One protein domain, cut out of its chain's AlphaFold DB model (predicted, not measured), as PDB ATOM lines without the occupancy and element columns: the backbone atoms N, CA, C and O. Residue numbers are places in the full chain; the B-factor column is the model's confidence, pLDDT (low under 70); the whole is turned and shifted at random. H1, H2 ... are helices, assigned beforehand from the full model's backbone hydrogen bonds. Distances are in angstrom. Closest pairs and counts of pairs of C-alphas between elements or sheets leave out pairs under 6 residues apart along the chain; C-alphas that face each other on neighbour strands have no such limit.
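AT A GLANCE: This is residues 128 to 200 of the 201 residues of an uncharacterized protein of marine sediment metagenome (UniProt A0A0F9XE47). Three short helices, H1, H2 and H3, make a small body; the first residues of H4 pack on H1 and H3, and residues 191 to 200 stick out as an arm. At the other end of the longest axis, the loop of residues 149 to 165 folds back with a short antiparallel pairing of residues 153 to 154 with 162 to 163. The printed part has 73 residues, four named helices in the order H1, H2, H3, H4 and no named strand; the class is all helix. It is loose, with a radius of gyration of the C-alphas of 14.9 A and spans of 53 by 29 by 16 A.

HOW THE PARTS SIT: Start at H1, residues 129 to 139. By a tight link it reaches H2, residues 141 to 148; they only just touch, with 3 pairs of C-alphas within 8 A, only at the corner by their link. Next find H3, residues 166 to 174, which forms a helical hairpin with H2, at a shallow tilt of 26 degrees, opposite ways; their closest C-alphas, Glu 146 and Ile 173, are 6.9 A apart. H3 touches H1 about perpendicular, at 86 degrees, closest at C-alphas 134 and 174, 7.0 A. H4, residues 183 to 198, touches H1 with residues 183 to 187 alone, closest at C-alphas 131 and 187, 6.2 A. It touches H3 with residues 183 to 184 alone, closest at C-alphas 167 and 184, 6.3 A. H2 and H4 are apart. Every O i to N i+4 pair is within hydrogen-bond range in H1 and H3, against 3 of 4 in H2 and 10 of 12 in H4.

IN THESE COORDINATES: Find C-alpha 129 at (24.301, -20.275, -15.072); H1 runs 15.4 A from there. H2 measures 10.6 A and H3 12.2 A. H4 runs 22.7 A to C-alpha 198 at (14.327, -14.932, -33.143).

THE WHOLE: The C-alphas farthest apart, Asn 158 and Ala 200, are 53.1 A apart. The printed part has no cut, and the link from H2 to H3 is long. Look for pLDDT under 70 at residues 158 to 160 and 194 to 200.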
ATOM      1  N   PRO A 128      22.583 -18.145 -19.127       90.81
ATOM      2  CA  PRO A 128      23.554 -17.987 -18.049       90.81
ATOM      3  C   PRO A 128      23.294 -18.928 -16.868       90.81
ATOM      4  O   PRO A 128      22.150 -19.312 -16.596       90.81
ATOM      5  N   ALA A 129      24.360 -19.299 -16.159       88.69
ATOM      6  CA  ALA A 129      24.301 -20.275 -15.072       88.69
ATOM      7  C   ALA A 129      23.337 -19.843 -13.956       88.69
ATOM      8  O   ALA A 129      22.614 -20.670 -13.410       88.69
ATOM      9  N   GLU A 130      23.265 -18.545 -13.675       90.38
ATOM     10  CA  GLU A 130      22.411 -17.932 -12.660       90.38
ATOM     11  C   GLU A 130      20.924 -18.081 -13.005       90.38
ATOM     12  O   GLU A 130      20.107 -18.391 -12.138       90.38
ATOM     13  N   ILE A 131      20.572 -17.918 -14.286       90.44
ATOM     14  CA  ILE A 131      19.197 -18.075 -14.778       90.44
ATOM     15  C   ILE A 131      18.796 -19.546 -14.730       90.44
ATOM     16  O   ILE A 131      17.720 -19.876 -14.237       90.44
ATOM     17  N   LYS A 132      19.679 -20.443 -15.182       89.25
ATOM     18  CA  LYS A 132      19.455 -21.891 -15.077       89.25
ATOM     19  C   LYS A 132      19.242 -22.307 -13.629       89.25
ATOM     20  O   LYS A 132      18.306 -23.037 -13.334       89.25
ATOM     21  N   LEU A 133      20.075 -21.809 -12.723       89.50
ATOM     22  CA  LEU A 133      20.004 -22.118 -11.301       89.50
ATOM     23  C   LEU A 133      18.695 -21.612 -10.673       89.50
ATOM     24  O   LEU A 133      18.084 -22.345  -9.894       89.50
ATOM     25  N   LEU A 134      18.212 -20.424 -11.065       90.88
ATOM     26  CA  LEU A 134      16.872 -19.953 -10.700       90.88
ATOM     27  C   LEU A 134      15.788 -20.899 -11.225       90.88
ATOM     28  O   LEU A 134      14.952 -21.349 -10.447       90.88
ATOM     29  N   LEU A 135      15.803 -21.233 -12.513       89.19
ATOM     30  CA  LEU A 135      14.780 -22.088 -13.118       89.19
ATOM     31  C   LEU A 135      14.756 -23.484 -12.486       89.19
ATOM     32  O   LEU A 135      13.696 -23.950 -12.081       89.19
ATOM     33  N   PHE A 136      15.918 -24.109 -12.285       86.12
ATOM     34  CA  PHE A 136      16.012 -25.390 -11.586       86.12
ATOM     35  C   PHE A 136      15.524 -25.295 -10.137       86.12
ATOM     36  O   PHE A 136      14.872 -26.213  -9.647       86.12
ATOM     37  N   SER A 137      15.768 -24.175  -9.449       86.81
ATOM     38  CA  SER A 137      15.251 -23.972  -8.091       86.81
ATOM     39  C   SER A 137      13.732 -23.805  -8.016       86.81
ATOM     40  O   SER A 137      13.149 -24.075  -6.970       86.81
ATOM     41  N   LEU A 138      13.096 -23.366  -9.105       87.19
ATOM     42  CA  LEU A 138      11.641 -23.268  -9.203       87.19
ATOM     43  C   LEU A 138      10.988 -24.618  -9.513       87.19
ATOM     44  O   LEU A 138       9.802 -24.768  -9.249       87.19
ATOM     45  N   LEU A 139      11.744 -25.578 -10.050       85.69
ATOM     46  CA  LEU A 139      11.281 -26.947 -10.296       85.69
ATOM     47  C   LEU A 139      11.486 -27.864  -9.079       85.69
ATOM     48  O   LEU A 139      10.774 -28.848  -8.919       85.69
ATOM     49  N   ASP A 140      12.432 -27.532  -8.203       88.62
ATOM     50  CA  ASP A 140      12.686 -28.266  -6.963       88.62
ATOM     51  C   ASP A 140      11.657 -27.899  -5.874       88.62
ATOM     52  O   ASP A 140      11.636 -26.778  -5.351       88.62
ATOM     53  N   GLU A 141      10.816 -28.864  -5.481       88.38
ATOM     54  CA  GLU A 141       9.789 -28.685  -4.448       88.38
ATOM     55  C   GLU A 141      10.350 -28.204  -3.099       88.38
ATOM     56  O   GLU A 141       9.684 -27.449  -2.376       88.38
ATOM     57  N   ALA A 142      11.568 -28.618  -2.737       85.44
ATOM     58  CA  ALA A 142      12.188 -28.219  -1.479       85.44
ATOM     59  C   ALA A 142      12.517 -26.719  -1.484       85.44
ATOM     60  O   ALA A 142      12.211 -26.008  -0.521       85.44
ATOM     61  N   LYS A 143      13.061 -26.218  -2.596       84.12
ATOM     62  CA  LYS A 143      13.375 -24.794  -2.781       84.12
ATOM     63  C   LYS A 143      12.121 -23.954  -2.996       84.12
ATOM     64  O   LYS A 143      12.023 -22.855  -2.448       84.12
ATOM     65  N   LEU A 144      11.099 -24.481  -3.668       88.62
ATOM     66  CA  LEU A 144       9.774 -23.856  -3.780       88.62
ATOM     67  C   LEU A 144       9.161 -23.522  -2.415       88.62
ATOM     68  O   LEU A 144       8.611 -22.431  -2.228       88.62
ATOM     69  N   LYS A 145       9.286 -24.420  -1.426       90.69
ATOM     70  CA  LYS A 145       8.849 -24.133  -0.047       90.69
ATOM     71  C   LYS A 145       9.574 -22.917   0.531       90.69
ATOM     72  O   LYS A 145       8.963 -22.138   1.260       90.69
ATOM     73  N   GLU A 146      10.838 -22.703   0.179       89.56
ATOM     74  CA  GLU A 146      11.598 -21.521   0.588       89.56
ATOM     75  C   GLU A 146      11.145 -20.244  -0.123       89.56
ATOM     76  O   GLU A 146      11.011 -19.201   0.522       89.56
ATOM     77  N   PHE A 147      10.816 -20.325  -1.415       88.62
ATOM     78  CA  PHE A 147      10.219 -19.210  -2.155       88.62
ATOM     79  C   PHE A 147       8.856 -18.799  -1.596       88.62
ATOM     80  O   PHE A 147       8.499 -17.621  -1.667       88.62
ATOM     81  N   ARG A 148       8.108 -19.716  -0.976       89.88
ATOM     82  CA  ARG A 148       6.831 -19.408  -0.310       89.88
ATOM     83  C   ARG A 148       6.995 -18.770   1.073       89.88
ATOM     84  O   ARG A 148       6.055 -18.138   1.552       89.88
ATOM     85  N   LYS A 149       8.172 -18.869   1.709       90.88
ATOM     86  CA  LYS A 149       8.426 -18.220   3.009       90.88
ATOM     87  C   LYS A 149       8.248 -16.694   2.891       90.88
ATOM     88  O   LYS A 149       8.579 -16.109   1.850       90.88
ATOM     89  N   PRO A 150       7.728 -16.018   3.930       90.31
ATOM     90  CA  PRO A 150       7.568 -14.570   3.907       90.31
ATOM     91  C   PRO A 150       8.922 -13.864   3.759       90.31
ATOM     92  O   PRO A 150       9.962 -14.393   4.143       90.31
ATOM     93  N   TYR A 151       8.889 -12.656   3.199       90.19
ATOM     94  CA  TYR A 151      10.070 -11.800   3.068       90.19
ATOM     95  C   TYR A 151      10.678 -11.506   4.436       90.19
ATOM     96  O   TYR A 151       9.951 -11.155   5.376       90.19
ATOM     97  N   LEU A 152      12.003 -11.590   4.524       88.56
ATOM     98  CA  LEU A 152      12.706 -11.245   5.749       88.56
ATOM     99  C   LEU A 152      12.561  -9.750   6.051       88.56
ATOM    100  O   LEU A 152      12.449  -8.897   5.165       88.56
ATOM    101  N   ARG A 153      12.539  -9.427   7.344       87.88
ATOM    102  CA  ARG A 153      12.594  -8.052   7.836       87.88
ATOM    103  C   ARG A 153      13.830  -7.913   8.693       87.88
ATOM    104  O   ARG A 153      13.985  -8.644   9.665       87.88
ATOM    105  N   TYR A 154      14.684  -6.967   8.345       82.69
ATOM    106  CA  TYR A 154      15.923  -6.727   9.066       82.69
ATOM    107  C   TYR A 154      16.078  -5.244   9.386       82.69
ATOM    108  O   TYR A 154      15.509  -4.357   8.740       82.69
ATOM    109  N   ARG A 155      16.827  -4.966  10.450       75.62
ATOM    110  CA  ARG A 155      17.089  -3.608  10.917       75.62
ATOM    111  C   ARG A 155      18.443  -3.159  10.376       75.62
ATOM    112  O   ARG A 155      19.476  -3.509  10.933       75.62
ATOM    113  N   LYS A 156      18.444  -2.385   9.287       72.19
ATOM    114  CA  LYS A 156      19.661  -1.742   8.765       72.19
ATOM    115  C   LYS A 156      19.812  -0.371   9.447       72.19
ATOM    116  O   LYS A 156      19.213   0.615   9.024       72.19
ATOM    117  N   GLY A 157      20.555  -0.327  10.557       73.00
ATOM    118  CA  GLY A 157      20.855   0.896  11.321       73.00
ATOM    119  C   GLY A 157      19.734   1.413  12.247       73.00
ATOM    120  O   GLY A 157      18.917   0.653  12.768       73.00
ATOM    121  N   ASN A 158      19.701   2.735  12.472       63.03
ATOM    122  CA  ASN A 158      18.783   3.411  13.412       63.03
ATOM    123  C   ASN A 158      17.385   3.742  12.847       63.03
ATOM    124  O   ASN A 158      16.603   4.423  13.509       63.03
ATOM    125  N   ARG A 159      17.038   3.276  11.642       59.34
ATOM    126  CA  ARG A 159      15.726   3.519  11.012       59.34
ATOM    127  C   ARG A 159      14.824   2.275  11.053       59.34
ATOM    128  O   ARG A 159      15.257   1.198  11.459       59.34
ATOM    129  N   ARG A 160      13.541   2.474  10.702       63.66
ATOM    130  CA  ARG A 160      12.459   1.463  10.664       63.66
ATOM    131  C   ARG A 160      12.910   0.171   9.958       63.66
ATOM    132  O   ARG A 160      13.783   0.216   9.102       63.66
ATOM    133  N   PHE A 161      12.288  -0.958  10.309       72.56
ATOM    134  CA  PHE A 161      12.538  -2.261   9.682       72.56
ATOM    135  C   PHE A 161      12.487  -2.165   8.151       72.56
ATOM    136  O   PHE A 161      11.452  -1.790   7.596       72.56
ATOM    137  N   ASN A 162      13.583  -2.539   7.490       81.12
ATOM    138  CA  ASN A 162      13.613  -2.703   6.044       81.12
ATOM    139  C   ASN A 162      13.076  -4.093   5.699       81.12
ATOM    140  O   ASN A 162      13.292  -5.066   6.430       81.12
ATOM    141  N   ARG A 163      12.336  -4.170   4.594       86.19
ATOM    142  CA  ARG A 163      11.827  -5.421   4.037       86.19
ATOM    143  C   ARG A 163      12.778  -5.875   2.935       86.19
ATOM    144  O   ARG A 163      13.134  -5.063   2.090       86.19
ATOM    145  N   GLU A 164      13.122  -7.157   2.954       91.12
ATOM    146  CA  GLU A 164      13.867  -7.840   1.893       91.12
ATOM    147  C   GLU A 164      13.208  -7.596   0.527       91.12
ATOM    148  O   GLU A 164      11.983  -7.713   0.382       91.12
ATOM    149  N   THR A 165      14.011  -7.238  -0.473       93.25
ATOM    150  CA  THR A 165      13.543  -7.088  -1.857       93.25
ATOM    151  C   THR A 165      13.375  -8.453  -2.537       93.25
ATOM    152  O   THR A 165      13.883  -9.470  -2.070       93.25
ATOM    153  N   THR A 166      12.651  -8.520  -3.659       92.88
ATOM    154  CA  THR A 166      12.488  -9.785  -4.402       92.88
ATOM    155  C   THR A 166      13.820 -10.317  -4.932       92.88
ATOM    156  O   THR A 166      14.048 -11.521  -4.859       92.88
ATOM    157  N   ASN A 167      14.728  -9.433  -5.362       94.69
ATOM    158  CA  ASN A 167      16.075  -9.836  -5.765       94.69
ATOM    159  C   ASN A 167      16.883 -10.393  -4.585       94.69
ATOM    160  O   ASN A 167      17.442 -11.476  -4.708       94.69
ATOM    161  N   GLU A 168      16.890  -9.708  -3.433       93.75
ATOM    162  CA  GLU A 168      17.552 -10.203  -2.212       93.75
ATOM    163  C   GLU A 168      17.041 -11.582  -1.812       93.75
ATOM    164  O   GLU A 168      17.831 -12.477  -1.525       93.75
ATOM    165  N   LYS A 169      15.720 -11.778  -1.862       94.38
ATOM    166  CA  LYS A 169      15.109 -13.064  -1.544       94.38
ATOM    167  C   LYS A 169      15.573 -14.166  -2.491       94.38
ATOM    168  O   LYS A 169      15.895 -15.260  -2.036       94.38
ATOM    169  N   PHE A 170      15.582 -13.896  -3.794       93.75
ATOM    170  CA  PHE A 170      15.982 -14.885  -4.794       93.75
ATOM    171  C   PHE A 170      17.472 -15.196  -4.664       93.75
ATOM    172  O   PHE A 170      17.835 -16.361  -4.570       93.75
ATOM    173  N   CYS A 171      18.317 -14.175  -4.529       93.94
ATOM    174  CA  CYS A 171      19.747 -14.346  -4.299       93.94
ATOM    175  C   CYS A 171      20.016 -15.158  -3.023       93.94
ATOM    176  O   CYS A 171      20.768 -16.125  -3.069       93.94
ATOM    177  N   ARG A 172      19.312 -14.882  -1.916       93.81
ATOM    178  CA  ARG A 172      19.438 -15.649  -0.666       93.81
ATOM    179  C   ARG A 172      19.084 -17.128  -0.830       93.81
ATOM    180  O   ARG A 172      19.802 -17.971  -0.306       93.81
ATOM    181  N   ILE A 173      17.981 -17.446  -1.513       92.31
ATOM    182  CA  ILE A 173      17.558 -18.843  -1.744       92.31
ATOM    183  C   ILE A 173      18.553 -19.567  -2.662       92.31
ATOM    184  O   ILE A 173      18.789 -20.765  -2.515       92.31
ATOM    185  N   LEU A 174      19.156 -18.834  -3.595       91.50
ATOM    186  CA  LEU A 174      20.096 -19.370  -4.570       91.50
ATOM    187  C   LEU A 174      21.559 -19.368  -4.105       91.50
ATOM    188  O   LEU A 174      22.403 -19.928  -4.797       91.50
ATOM    189  N   GLY A 175      21.860 -18.771  -2.949       92.31
ATOM    190  CA  GLY A 175      23.229 -18.620  -2.452       92.31
ATOM    191  C   GLY A 175      24.064 -17.597  -3.231       92.31
ATOM    192  O   GLY A 175      25.284 -17.707  -3.264       92.31
ATOM    193  N   LEU A 176      23.416 -16.625  -3.876       93.75
ATOM    194  CA  LEU A 176      24.050 -15.550  -4.638       93.75
ATOM    195  C   LEU A 176      24.067 -14.244  -3.833       93.75
ATOM    196  O   LEU A 176      23.262 -14.048  -2.920       93.75
ATOM    197  N   ASP A 177      24.984 -13.344  -4.182       93.62
ATOM    198  CA  ASP A 177      25.123 -12.047  -3.522       93.62
ATOM    199  C   ASP A 177      24.266 -10.968  -4.217       93.62
ATOM    200  O   ASP A 177      24.517 -10.647  -5.386       93.62
ATOM    201  N   PRO A 178      23.255 -10.392  -3.533       92.62
ATOM    202  CA  PRO A 178      22.343  -9.423  -4.132       92.62
ATOM    203  C   PRO A 178      22.965  -8.058  -4.444       92.62
ATOM    204  O   PRO A 178      22.347  -7.294  -5.187       92.62
ATOM    205  N   GLU A 179      24.133  -7.721  -3.883       92.06
ATOM    206  CA  GLU A 179      24.824  -6.462  -4.211       92.06
ATOM    207  C   GLU A 179      25.530  -6.544  -5.569       92.06
ATOM    208  O   GLU A 179      25.611  -5.552  -6.294       92.06
ATOM    209  N   ASN A 180      25.973  -7.746  -5.937       93.75
ATOM    210  CA  ASN A 180      26.696  -8.005  -7.175       93.75
ATOM    211  C   ASN A 180      25.770  -8.429  -8.322       93.75
ATOM    212  O   ASN A 180      26.030  -8.102  -9.479       93.75
ATOM    213  N   ILE A 181      24.686  -9.154  -8.020       92.56
ATOM    214  CA  ILE A 181      23.838  -9.781  -9.038       92.56
ATOM    215  C   ILE A 181      22.376  -9.376  -8.852       92.56
ATOM    216  O   ILE A 181      21.761  -9.580  -7.804       92.56
ATOM    217  N   ASN A 182      21.779  -8.857  -9.928       95.00
ATOM    218  CA  ASN A 182      20.336  -8.670 -10.028       95.00
ATOM    219  C   ASN A 182      19.733  -9.730 -10.950       95.00
ATOM    220  O   ASN A 182      19.633  -9.535 -12.161       95.00
ATOM    221  N   ILE A 183      19.334 -10.857 -10.365       92.88
ATOM    222  CA  ILE A 183      18.836 -12.035 -11.086       92.88
ATOM    223  C   ILE A 183      17.568 -11.712 -11.867       92.88
ATOM    224  O   ILE A 183      17.423 -12.140 -13.005       92.88
ATOM    225  N   LEU A 184      16.657 -10.930 -11.282       92.00
ATOM    226  CA  LEU A 184      15.407 -10.563 -11.951       92.00
ATOM    227  C   LEU A 184      15.673  -9.753 -13.217       92.00
ATOM    228  O   LEU A 184      15.069 -10.017 -14.255       92.00
ATOM    229  N   ARG A 185      16.600  -8.795 -13.129       93.06
ATOM    230  CA  ARG A 185      17.018  -8.003 -14.281       93.06
ATOM    231  C   ARG A 185      17.733  -8.865 -15.316       93.06
ATOM    232  O   ARG A 185      17.407  -8.763 -16.486       93.06
ATOM    233  N   LEU A 186      18.631  -9.754 -14.894       92.31
ATOM    234  CA  LEU A 186      19.307 -10.684 -15.804       92.31
ATOM    235  C   LEU A 186      18.319 -11.586 -16.550       92.31
ATOM    236  O   LEU A 186      18.447 -11.750 -17.758       92.31
ATOM    237  N   CYS A 187      17.318 -12.139 -15.859       91.12
ATOM    238  CA  CYS A 187      16.261 -12.923 -16.494       91.12
ATOM    239  C   CYS A 187      15.472 -12.087 -17.503       91.12
ATOM    240  O   CYS A 187      15.294 -12.515 -18.640       91.12
ATOM    241  N   HIS A 188      15.032 -10.896 -17.100       91.75
ATOM    242  CA  HIS A 188      14.295  -9.993 -17.975       91.75
ATOM    243  C   HIS A 188      15.098  -9.633 -19.231       91.75
ATOM    244  O   HIS A 188      14.601  -9.797 -20.342       91.75
ATOM    245  N   ASP A 189      16.345  -9.195 -19.060       92.00
ATOM    246  CA  ASP A 189      17.214  -8.758 -20.153       92.00
ATOM    247  C   ASP A 189      17.546  -9.929 -21.090       92.00
ATOM    248  O   ASP A 189      17.576  -9.755 -22.306       92.00
ATOM    249  N   TYR A 190      17.730 -11.140 -20.550       89.94
ATOM    250  CA  TYR A 190      17.989 -12.338 -21.348       89.94
ATOM    251  C   TYR A 190      16.805 -12.710 -22.246       89.94
ATOM    252  O   TYR A 190      16.992 -12.899 -23.447       89.94
ATOM    253  N   PHE A 191      15.595 -12.793 -21.684       85.56
ATOM    254  CA  PHE A 191      14.424 -13.223 -22.449       85.56
ATOM    255  C   PHE A 191      13.947 -12.144 -23.430       85.56
ATOM    256  O   PHE A 191      13.683 -12.469 -24.585       85.56
ATOM    257  N   THR A 192      13.976 -10.863 -23.053       85.25
ATOM    258  CA  THR A 192      13.596  -9.769 -23.969       85.25
ATOM    259  C   THR A 192      14.595  -9.592 -25.118       85.25
ATOM    260  O   THR A 192      14.193  -9.523 -26.275       85.25
ATOM    261  N   SER A 193      15.906  -9.645 -24.849       81.25
ATOM    262  CA  SER A 193      16.932  -9.563 -25.909       81.25
ATOM    263  C   SER A 193      16.953 -10.790 -26.830       81.25
ATOM    264  O   SER A 193      17.564 -10.763 -27.901       81.25
ATOM    265  N   SER A 194      16.366 -11.907 -26.394       66.69
ATOM    266  CA  SER A 194      16.284 -13.127 -27.195       66.69
ATOM    267  C   SER A 194      15.114 -13.123 -28.180       66.69
ATOM    268  O   SER A 194      15.266 -13.650 -29.280       66.69
ATOM    269  N   GLU A 195      14.005 -12.460 -27.847       60.44
ATOM    270  CA  GLU A 195      12.839 -12.317 -28.731       60.44
ATOM    271  C   GLU A 195      13.164 -11.494 -29.990       60.44
ATOM    272  O   GLU A 195      12.753 -11.860 -31.093       60.44
ATOM    273  N   GLU A 196      14.001 -10.457 -29.862       58.53
ATOM    274  CA  GLU A 196      14.480  -9.644 -30.994       58.53
ATOM    275  C   GLU A 196      15.381 -10.431 -31.964       58.53
ATOM    276  O   GLU A 196      15.449 -10.130 -33.153       58.53
ATOM    277  N   LYS A 197      16.079 -11.466 -31.478       53.91
ATOM    278  CA  LYS A 197      16.985 -12.287 -32.303       53.91
ATOM    279  C   LYS A 197      16.273 -13.415 -33.037       53.91
ATOM    280  O   LYS A 197      16.777 -13.876 -34.055       53.91
ATOM    281  N   VAL A 198      15.130 -13.867 -32.523       54.16
ATOM    282  CA  VAL A 198      14.327 -14.932 -33.143       54.16
ATOM    283  C   VAL A 198      13.440 -14.383 -34.265       54.16
ATOM    284  O   VAL A 198      13.130 -15.113 -35.193       54.16
ATOM    285  N   THR A 199      13.084 -13.096 -34.232       51.81
ATOM    286  CA  THR A 199      12.285 -12.429 -35.280       51.81
ATOM    287  C   THR A 199      13.097 -11.940 -36.487       51.81
ATOM    288  O   THR A 199      12.511 -11.551 -37.493       51.81
ATOM    289  N   ALA A 200      14.431 -11.957 -36.405       46.12
ATOM    290  CA  ALA A 200      15.338 -11.521 -37.473       46.12
ATOM    291  C   ALA A 200      15.890 -12.671 -38.349       46.12
ATOM    292  O   ALA A 200      16.738 -12.421 -39.209       46.12
TER     293      ALA A 200